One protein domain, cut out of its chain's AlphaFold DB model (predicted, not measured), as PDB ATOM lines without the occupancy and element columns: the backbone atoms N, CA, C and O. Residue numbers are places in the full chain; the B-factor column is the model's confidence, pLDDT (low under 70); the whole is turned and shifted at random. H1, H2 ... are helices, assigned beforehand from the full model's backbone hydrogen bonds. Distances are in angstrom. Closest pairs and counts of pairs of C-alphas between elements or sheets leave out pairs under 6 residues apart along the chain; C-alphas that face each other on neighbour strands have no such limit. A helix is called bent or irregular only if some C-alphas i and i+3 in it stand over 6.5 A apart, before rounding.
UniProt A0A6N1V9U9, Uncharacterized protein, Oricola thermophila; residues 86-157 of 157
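This is residues 86 to 157 of the 157 residues of an uncharacterized protein of Oricola thermophila (UniProt A0A6N1V9U9). A helical hairpin of the long helix H2 and the shorter H1, which lies beside its residues 112 to 120, meets a second, steeply tilted pair of short helices, H3 and H4. H3 joins the two pairs by touching the last residues of H2, while the loop between H1 and H2 bulges out at the far end of the longest axis. The printed part has 72 residues with four named helices, in the order H1, H2, H3, H4, and no named strand; its class is all helix. It is compact, with a radius of gyration of the C-alphas of 11.9 A, and its C-alphas span 34 by 30 by 20 A.

H1 holds residues 86 to 95 and begins at C-alpha 86, (46.180, 26.951, -4.413); it measures 15.3 A. It is neither bent nor irregular, but only just: C-alphas 87 and 90 are 6.2 A apart. H2, residues 106 to 124, is the longest at 27.3 A and ends at C-alpha 124, (38.364, 19.175, -11.228). H3, residues 131 to 140, measures 15.2 A and is only just irregular, with C-alphas 132 and 135 6.9 A apart. H4, residues 147 to 154, ends at C-alpha 154, (47.146, 6.620, -17.031).

H1 and H2 form a helical hairpin at a shallow tilt of 31 degrees, running opposite ways. H1 touches H2 at residues 112 to 120 of H2 alone, and the closest C-alphas, of Leu 92 and Ala 116, are 5.1 A apart. H3 touches H2 at residues 120 to 124 of H2 alone, with the C-alphas of Leu 121 and Leu 134 closest at 6.8 A. These two run the same way at a steep tilt of 65 degrees. H4 touches H3, with the C-alphas of Thr 132 and Arg 154 closest at 4.8 A. They run opposite ways at a steep tilt of 50 degrees. The packing of the helices is only just mostly crossed, one of three touching pairs being at a shallow tilt. H1 is apart from H3 and from H4, and H2 is apart from H4. Every O i to N i+4 pair is within hydrogen-bond range in H2 and H4, against 4 of 6 in H1 and 4 of 6 in H3.

The C-alphas farthest apart, of Pro 103 and Ala 140, are 34.0 A from each other. The printed part has no cut and ends at residue 157, the chain's last residue. The links are short, with 10 residues between H1 and H2 and 6 in each of the others. The mean pLDDT of the printed part of this model is 83.1; residues 98 to 107, of which 106 and 107 belong to H2, and residues 156 to 157 are under 70.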
ATOM      1  N   ASP A  86      44.743  26.796  -4.162       94.69
ATOM      2  CA  ASP A  86      46.180  26.951  -4.413       94.69
ATOM      3  C   ASP A  86      47.031  26.411  -3.256       94.69
ATOM      4  O   ASP A  86      48.090  25.822  -3.482       94.69
ATOM      5  N   ARG A  87      46.561  26.540  -2.006       95.06
ATOM      6  CA  ARG A  87      47.226  25.926  -0.844       95.06
ATOM      7  C   ARG A  87      46.828  24.474  -0.610       95.06
ATOM      8  O   ARG A  87      47.663  23.683  -0.170       95.06
ATOM      9  N   ALA A  88      45.575  24.109  -0.869       97.06
ATOM     10  CA  ALA A  88      45.059  22.773  -0.570       97.06
ATOM     11  C   ALA A  88      45.526  21.694  -1.562       97.06
ATOM     12  O   ALA A  88      45.880  20.588  -1.145       97.06
ATOM     13  N   ILE A  89      45.556  21.999  -2.864       96.06
ATOM     14  CA  ILE A  89      45.915  21.036  -3.916       96.06
ATOM     15  C   ILE A  89      47.326  20.466  -3.706       96.06
ATOM     16  O   ILE A  89      47.453  19.240  -3.708       96.06
ATOM     17  N   PRO A  90      48.376  21.268  -3.430       93.94
ATOM     18  CA  PRO A  90      49.707  20.726  -3.158       93.94
ATOM     19  C   PRO A  90      49.745  19.749  -1.977       93.94
ATOM     20  O   PRO A  90      50.506  18.782  -1.997       93.94
ATOM     21  N   VAL A  91      48.926  19.969  -0.941       94.69
ATOM     22  CA  VAL A  91      48.831  19.056   0.208       94.69
ATOM     23  C   VAL A  91      48.229  17.723  -0.228       94.69
ATOM     24  O   VAL A  91      48.793  16.679   0.085       94.69
ATOM     25  N   LEU A  92      47.124  17.753  -0.977       94.94
ATOM     26  CA  LEU A  92      46.455  16.551  -1.483       94.94
ATOM     27  C   LEU A  92      47.338  15.776  -2.465       94.94
ATOM     28  O   LEU A  92      47.402  14.555  -2.390       94.94
ATOM     29  N   VAL A  93      48.080  16.471  -3.327       93.00
ATOM     30  CA  VAL A  93      49.029  15.849  -4.257       93.00
ATOM     31  C   VAL A  93      50.134  15.103  -3.514       93.00
ATOM     32  O   VAL A  93      50.414  13.953  -3.839       93.00
ATOM     33  N   ARG A  94      50.708  15.697  -2.460       90.19
ATOM     34  CA  ARG A  94      51.689  14.996  -1.612       90.19
ATOM     35  C   ARG A  94      51.114  13.743  -0.948       90.19
ATOM     36  O   ARG A  94      51.870  12.836  -0.622       90.19
ATOM     37  N   LEU A  95      49.796  13.685  -0.737       91.06
ATOM     38  CA  LEU A  95      49.135  12.519  -0.152       91.06
ATOM     39  C   LEU A  95      48.931  11.363  -1.147       91.06
ATOM     40  O   LEU A  95      48.665  10.243  -0.715       91.06
ATOM     41  N   LEU A  96      49.096  11.608  -2.450       88.25
ATOM     42  CA  LEU A  96      49.087  10.558  -3.473       88.25
ATOM     43  C   LEU A  96      50.362   9.703  -3.443       88.25
ATOM     44  O   LEU A  96      50.349   8.568  -3.907       88.25
ATOM     45  N   ASP A  97      51.448  10.245  -2.888       79.69
ATOM     46  CA  ASP A  97      52.768   9.606  -2.810       79.69
ATOM     47  C   ASP A  97      53.094   9.107  -1.396       79.69
ATOM     48  O   ASP A  97      54.248   9.048  -0.990       79.69
ATOM     49  N   VAL A  98      52.082   8.754  -0.591       66.19
ATOM     50  CA  VAL A  98      52.265   8.311   0.814       66.19
ATOM     51  C   VAL A  98      52.855   6.891   0.913       66.19
ATOM     52  O   VAL A  98      52.843   6.251   1.964       66.19
ATOM     53  N   GLU A  99      53.467   6.390  -0.156       55.16
ATOM     54  CA  GLU A  99      54.493   5.372  -0.004       55.16
ATOM     55  C   GLU A  99      55.709   6.016   0.694       55.16
ATOM     56  O   GLU A  99      56.320   6.914   0.140       55.16
ATOM     57  N   CYS A 100      56.098   5.536   1.886       41.34
ATOM     58  CA  CYS A 100      57.368   5.834   2.601       41.34
ATOM     59  C   CYS A 100      57.315   6.633   3.921       41.34
ATOM     60  O   CYS A 100      58.314   7.239   4.304       41.34
ATOM     61  N   ALA A 101      56.245   6.539   4.716       37.88
ATOM     62  CA  ALA A 101      56.356   6.782   6.163       37.88
ATOM     63  C   ALA A 101      56.162   5.465   6.949       37.88
ATOM     64  O   ALA A 101      55.029   4.990   7.080       37.88
ATOM     65  N   PRO A 102      57.225   4.823   7.478       47.94
ATOM     66  CA  PRO A 102      57.047   3.684   8.373       47.94
ATOM     67  C   PRO A 102      56.560   4.193   9.748       47.94
ATOM     68  O   PRO A 102      57.126   5.169  10.243       47.94
ATOM     69  N   PRO A 103      55.556   3.569  10.405       50.78
ATOM     70  CA  PRO A 103      54.912   2.287  10.125       50.78
ATOM     71  C   PRO A 103      53.397   2.461   9.893       50.78
ATOM     72  O   PRO A 103      52.587   2.016  10.707       50.78
ATOM     73  N   MET A 104      52.978   3.127   8.815       51.31
ATOM     74  CA  MET A 104      51.567   3.045   8.432       51.31
ATOM     75  C   MET A 104      51.251   1.624   7.957       51.31
ATOM     76  O   MET A 104      51.952   1.060   7.116       51.31
ATOM     77  N   VAL A 105      50.192   1.027   8.506       57.31
ATOM     78  CA  VAL A 105      49.658  -0.237   7.986       57.31
ATOM     79  C   VAL A 105      49.210   0.044   6.552       57.31
ATOM     80  O   VAL A 105      48.512   1.027   6.324       57.31
ATOM     81  N   SER A 106      49.592  -0.795   5.589       65.75
ATOM     82  CA  SER A 106      49.355  -0.577   4.148       65.75
ATOM     83  C   SER A 106      47.920  -0.157   3.789       65.75
ATOM     84  O   SER A 106      47.715   0.602   2.851       65.75
ATOM     85  N   VAL A 107      46.925  -0.588   4.570       68.44
ATOM     86  CA  VAL A 107      45.513  -0.209   4.406       68.44
ATOM     87  C   VAL A 107      45.247   1.271   4.712       68.44
ATOM     88  O   VAL A 107      44.505   1.907   3.972       68.44
ATOM     89  N   GLU A 108      45.840   1.836   5.768       73.19
ATOM     90  CA  GLU A 108      45.650   3.253   6.131       73.19
ATOM     91  C   GLU A 108      46.233   4.166   5.038       73.19
ATOM     92  O   GLU A 108      45.609   5.156   4.664       73.19
ATOM     93  N   ALA A 109      47.378   3.790   4.456       76.44
ATOM     94  CA  ALA A 109      47.991   4.525   3.349       76.44
ATOM     95  C   ALA A 109      47.101   4.523   2.097       76.44
ATOM     96  O   ALA A 109      46.867   5.579   1.518       76.44
ATOM     97  N   ILE A 110      46.524   3.367   1.744       80.25
ATOM     98  CA  ILE A 110      45.588   3.244   0.613       80.25
ATOM     99  C   ILE A 110      44.345   4.122   0.817       80.25
ATOM    100  O   ILE A 110      43.868   4.743  -0.132       80.25
ATOM    101  N   VAL A 111      43.801   4.175   2.038       82.81
ATOM    102  CA  VAL A 111      42.630   5.013   2.340       82.81
ATOM    103  C   VAL A 111      42.965   6.493   2.162       82.81
ATOM    104  O   VAL A 111      42.200   7.207   1.520       82.81
ATOM    105  N   ILE A 112      44.109   6.941   2.680       87.75
ATOM    106  CA  ILE A 112      44.542   8.341   2.576       87.75
ATOM    107  C   ILE A 112      44.800   8.733   1.119       87.75
ATOM    108  O   ILE A 112      44.318   9.776   0.680       87.75
ATOM    109  N   GLU A 113      45.494   7.878   0.364       88.38
ATOM    110  CA  GLU A 113      45.735   8.075  -1.067       88.38
ATOM    111  C   GLU A 113      44.406   8.228  -1.824       88.38
ATOM    112  O   GLU A 113      44.207   9.202  -2.552       88.38
ATOM    113  N   ARG A 114      43.451   7.313  -1.596       87.69
ATOM    114  CA  ARG A 114      42.130   7.377  -2.235       87.69
ATOM    115  C   ARG A 114      41.341   8.617  -1.842       87.69
ATOM    116  O   ARG A 114      40.710   9.217  -2.707       87.69
ATOM    117  N   GLU A 115      41.330   8.996  -0.565       90.06
ATOM    118  CA  GLU A 115      40.622  10.201  -0.120       90.06
ATOM    119  C   GLU A 115      41.199  11.460  -0.784       90.06
ATOM    120  O   GLU A 115      40.433  12.329  -1.210       90.06
ATOM    121  N   ALA A 116      42.526  11.539  -0.920       93.00
ATOM    122  CA  ALA A 116      43.193  12.641  -1.602       93.00
ATOM    123  C   ALA A 116      42.878  12.661  -3.103       93.00
ATOM    124  O   ALA A 116      42.502  13.706  -3.638       93.00
ATOM    125  N   GLN A 117      42.947  11.504  -3.765       92.19
ATOM    126  CA  GLN A 117      42.586  11.365  -5.173       92.19
ATOM    127  C   GLN A 117      41.134  11.783  -5.416       92.19
ATOM    128  O   GLN A 117      40.870  12.581  -6.309       92.19
ATOM    129  N   PHE A 118      40.190  11.311  -4.599       92.69
ATOM    130  CA  PHE A 118      38.784  11.690  -4.723       92.69
ATOM    131  C   PHE A 118      38.557  13.182  -4.518       92.69
ATOM    132  O   PHE A 118      37.766  13.767  -5.248       92.69
ATOM    133  N   ALA A 119      39.251  13.810  -3.567       94.19
ATOM    134  CA  ALA A 119      39.157  15.255  -3.375       94.19
ATOM    135  C   ALA A 119      39.637  16.034  -4.613       94.19
ATOM    136  O   ALA A 119      39.021  17.030  -4.982       94.19
ATOM    137  N   LEU A 120      40.707  15.570  -5.265       94.62
ATOM    138  CA  LEU A 120      41.230  16.186  -6.484       94.62
ATOM    139  C   LEU A 120      40.305  15.966  -7.688       94.62
ATOM    140  O   LEU A 120      40.015  16.917  -8.409       94.62
ATOM    141  N   LEU A 121      39.808  14.743  -7.895       93.94
ATOM    142  CA  LEU A 121      38.881  14.437  -8.991       93.94
ATOM    143  C   LEU A 121      37.582  15.243  -8.865       93.94
ATOM    144  O   LEU A 121      37.165  15.869  -9.834       93.94
ATOM    145  N   ASP A 122      37.003  15.302  -7.661       93.94
ATOM    146  CA  ASP A 122      35.809  16.102  -7.358       93.94
ATOM    147  C   ASP A 122      36.049  17.596  -7.634       93.94
ATOM    148  O   ASP A 122      35.238  18.248  -8.287       93.94
ATOM    149  N   HIS A 123      37.208  18.128  -7.225       94.56
ATOM    150  CA  HIS A 123      37.575  19.523  -7.481       94.56
ATOM    151  C   HIS A 123      37.650  19.860  -8.978       94.56
ATOM    152  O   HIS A 123      37.166  20.910  -9.398       94.56
ATOM    153  N   PHE A 124      38.240  18.975  -9.783       93.81
ATOM    154  CA  PHE A 124      38.364  19.175 -11.228       93.81
ATOM    155  C   PHE A 124      37.124  18.735 -12.024       93.81
ATOM    156  O   PHE A 124      37.110  18.895 -13.244       93.81
ATOM    157  N   GLY A 125      36.092  18.198 -11.364       93.75
ATOM    158  CA  GLY A 125      34.895  17.674 -12.025       93.75
ATOM    159  C   GLY A 125      35.175  16.461 -12.918       93.75
ATOM    160  O   GLY A 125      34.522  16.302 -13.948       93.75
ATOM    161  N   LEU A 126      36.165  15.644 -12.553       92.69
ATOM    162  CA  LEU A 126      36.582  14.455 -13.297       92.69
ATOM    163  C   LEU A 126      35.815  13.211 -12.840       92.69
ATOM    164  O   LEU A 126      35.344  13.137 -11.701       92.69
ATOM    165  N   ASP A 127      35.724  12.211 -13.718       89.44
ATOM    166  CA  ASP A 127      35.138  10.923 -13.355       89.44
ATOM    167  C   ASP A 127      36.025  10.218 -12.321       89.44
ATOM    168  O   ASP A 127      37.228  10.025 -12.496       89.44
ATOM    169  N   ILE A 128      35.400   9.800 -11.224       84.56
ATOM    170  CA  ILE A 128      36.042   9.057 -10.142       84.56
ATOM    171  C   ILE A 128      36.585   7.708 -10.643       84.56
ATOM    172  O   ILE A 128      37.538   7.170 -10.074       84.56
ATOM    173  N   LEU A 129      35.975   7.155 -11.694       84.06
ATOM    174  CA  LEU A 129      36.372   5.897 -12.318       84.06
ATOM    175  C   LEU A 129      37.447   6.072 -13.400       84.06
ATOM    176  O   LEU A 129      38.062   5.077 -13.781       84.06
ATOM    177  N   ASP A 130      37.706   7.303 -13.850       86.06
ATOM    178  CA  ASP A 130      38.687   7.614 -14.892       86.06
ATOM    179  C   ASP A 130      39.600   8.788 -14.483       86.06
ATOM    180  O   ASP A 130      39.366   9.946 -14.840       86.06
ATOM    181  N   PRO A 131      40.680   8.512 -13.727       86.56
ATOM    182  CA  PRO A 131      41.601   9.542 -13.265       86.56
ATOM    183  C   PRO A 131      42.633   9.970 -14.324       86.56
ATOM    184  O   PRO A 131      43.577  10.681 -13.979       86.56
ATOM    185  N   THR A 132      42.501   9.547 -15.585       89.69
ATOM    186  CA  THR A 132      43.526   9.750 -16.628       89.69
ATOM    187  C   THR A 132      43.799  11.223 -16.937       89.69
ATOM    188  O   THR A 132      44.931  11.586 -17.258       89.69
ATOM    189  N   GLU A 133      42.798  12.094 -16.781       89.81
ATOM    190  CA  GLU A 133      42.953  13.539 -16.975       89.81
ATOM    191  C   GLU A 133      43.637  14.249 -15.795       89.81
ATOM    192  O   GLU A 133      44.169  15.352 -15.969       89.81
ATOM    193  N   LEU A 134      43.651  13.649 -14.598       90.69
ATOM    194  CA  LEU A 134      44.126  14.306 -13.377       90.69
ATOM    195  C   LEU A 134      45.591  14.780 -13.475       90.69
ATOM    196  O   LEU A 134      45.840  15.943 -13.143       90.69
ATOM    197  N   PRO A 135      46.557  13.977 -13.978       91.19
ATOM    198  CA  PRO A 135      47.926  14.449 -14.184       91.19
ATOM    199  C   PRO A 135      48.007  15.689 -15.085       91.19
ATOM    200  O   PRO A 135      48.755  16.617 -14.785       91.19
ATOM    201  N   GLY A 136      47.207  15.743 -16.156       89.75
ATOM    202  CA  GLY A 136      47.174  16.886 -17.073       89.75
ATOM    203  C   GLY A 136      46.610  18.150 -16.420       89.75
ATOM    204  O   GLY A 136      47.147  19.240 -16.622       89.75
ATOM    205  N   ARG A 137      45.566  18.013 -15.589       92.31
ATOM    206  CA  ARG A 137      44.997  19.139 -14.823       92.31
ATOM    207  C   ARG A 137      45.996  19.711 -13.823       92.31
ATOM    208  O   ARG A 137      46.131  20.927 -13.734       92.31
ATOM    209  N   LEU A 138      46.724  18.847 -13.120       92.38
ATOM    210  CA  LEU A 138      47.757  19.263 -12.172       92.38
ATOM    211  C   LEU A 138      48.946  19.927 -12.879       92.38
ATOM    212  O   LEU A 138      49.392  20.992 -12.452       92.38
ATOM    213  N   ALA A 139      49.389  19.377 -14.012       91.06
ATOM    214  CA  ALA A 139      50.457  19.969 -14.814       91.06
ATOM    215  C   ALA A 139      50.087  21.370 -15.334       91.06
ATOM    216  O   ALA A 139      50.925  22.270 -15.329       91.06
ATOM    217  N   ALA A 140      48.821  21.600 -15.706       91.81
ATOM    218  CA  ALA A 140      48.331  22.926 -16.097       91.81
ATOM    219  C   ALA A 140      48.402  23.965 -14.957       91.81
ATOM    220  O   ALA A 140      48.434  25.165 -15.225       91.81
ATOM    221  N   MET A 141      48.468  23.513 -13.701       90.00
ATOM    222  CA  MET A 141      48.697  24.349 -12.515       90.00
ATOM    223  C   MET A 141      50.182  24.466 -12.136       90.00
ATOM    224  O   MET A 141      50.507  25.042 -11.100       90.00
ATOM    225  N   GLY A 142      51.092  23.910 -12.941       91.25
ATOM    226  CA  GLY A 142      52.520  23.847 -12.628       91.25
ATOM    227  C   GLY A 142      52.873  22.819 -11.549       91.25
ATOM    228  O   GLY A 142      53.942  22.910 -10.950       91.25
ATOM    229  N   ILE A 143      51.981  21.858 -11.277       89.75
ATOM    230  CA  ILE A 143      52.206  20.779 -10.314       89.75
ATOM    231  C   ILE A 143      52.514  19.497 -11.084       89.75
ATOM    232  O   ILE A 143      51.628  18.877 -11.672       89.75
ATOM    233  N   GLU A 144      53.774  19.080 -11.059       87.12
ATOM    234  CA  GLU A 144      54.201  17.815 -11.653       87.12
ATOM    235  C   GLU A 144      54.018  16.668 -10.654       87.12
ATOM    236  O   GLU A 144      54.515  16.710  -9.527       87.12
ATOM    237  N   LEU A 145      53.284  15.632 -11.067       84.94
ATOM    238  CA  LEU A 145      53.184  14.392 -10.303       84.94
ATOM    239  C   LEU A 145      54.454  13.550 -10.482       84.94
ATOM    240  O   LEU A 145      54.994  13.503 -11.588       84.94
ATOM    241  N   PRO A 146      54.886  12.798  -9.452       84.50
ATOM    242  CA  PRO A 146      55.882  11.751  -9.627       84.50
ATOM    243  C   PRO A 146      55.479  10.793 -10.753       84.50
ATOM    244  O   PRO A 146      54.336  10.329 -10.794       84.50
ATOM    245  N   GLU A 147      56.421  10.451 -11.637       82.75
ATOM    246  CA  GLU A 147      56.137   9.658 -12.845       82.75
ATOM    247  C   GLU A 147      55.433   8.334 -12.523       82.75
ATOM    248  O   GLU A 147      54.508   7.928 -13.220       82.75
ATOM    249  N   LYS A 148      55.801   7.690 -11.408       84.38
ATOM    250  CA  LYS A 148      55.149   6.466 -10.927       84.38
ATOM    251  C   LYS A 148      53.639   6.654 -10.709       84.38
ATOM    252  O   LYS A 148      52.850   5.801 -11.110       84.38
ATOM    253  N   ILE A 149      53.238   7.758 -10.083       83.62
ATOM    254  CA  ILE A 149      51.828   8.071  -9.807       83.62
ATOM    255  C   ILE A 149      51.121   8.460 -11.100       83.62
ATOM    256  O   ILE A 149      50.014   7.994 -11.362       83.62
ATOM    257  N   ALA A 150      51.775   9.271 -11.932       83.94
ATOM    258  CA  ALA A 150      51.219   9.707 -13.203       83.94
ATOM    259  C   ALA A 150      50.923   8.508 -14.128       83.94
ATOM    260  O   ALA A 150      49.833   8.421 -14.688       83.94
ATOM    261  N   ARG A 151      51.839   7.534 -14.206       83.25
ATOM    262  CA  ARG A 151      51.658   6.272 -14.943       83.25
ATOM    263  C   ARG A 151      50.534   5.408 -14.384       83.25
ATOM    264  O   ARG A 151      49.680   4.959 -15.147       83.25
ATOM    265  N   LYS A 152      50.474   5.250 -13.054       82.50
ATOM    266  CA  LYS A 152      49.383   4.534 -12.367       82.50
ATOM    267  C   LYS A 152      48.011   5.108 -12.735       82.50
ATOM    268  O   LYS A 152      47.068   4.352 -12.936       82.50
ATOM    269  N   MET A 153      47.895   6.432 -12.848       81.94
ATOM    270  CA  MET A 153      46.645   7.104 -13.228       81.94
ATOM    271  C   MET A 153      46.310   6.980 -14.718       81.94
ATOM    272  O   MET A 153      45.136   7.010 -15.074       81.94
ATOM    273  N   ARG A 154      47.319   6.826 -15.584       80.75
ATOM    274  CA  ARG A 154      47.146   6.620 -17.031       80.75
ATOM    275  C   ARG A 154      46.949   5.156 -17.432       80.75
ATOM    276  O   ARG A 154      46.788   4.886 -18.617       80.75
ATOM    277  N   TRP A 155      46.930   4.229 -16.470       73.38
ATOM    278  CA  TRP A 155      46.896   2.781 -16.722       73.38
ATOM    279  C   TRP A 155      48.098   2.291 -17.552       73.38
ATOM    280  O   TRP A 155      47.997   1.340 -18.323       73.38
ATOM    281  N   GLU A 156      49.241   2.962 -17.400       65.94
ATOM    282  CA  GLU A 156      50.492   2.672 -18.105       65.94
ATOM    283  C   GLU A 156      51.448   1.900 -17.180       65.94
ATOM    284  O   GLU A 156      52.386   2.485 -16.629       65.94
ATOM    285  N   ASP A 157      51.211   0.598 -16.988       54.25
ATOM    286  CA  ASP A 157      52.119  -0.294 -16.236       54.25
ATOM    287  C   ASP A 157      53.521  -0.391 -16.870       54.25
ATOM    288  O   ASP A 157      53.636  -0.448 -18.116       54.25
TER     289      ASP A 157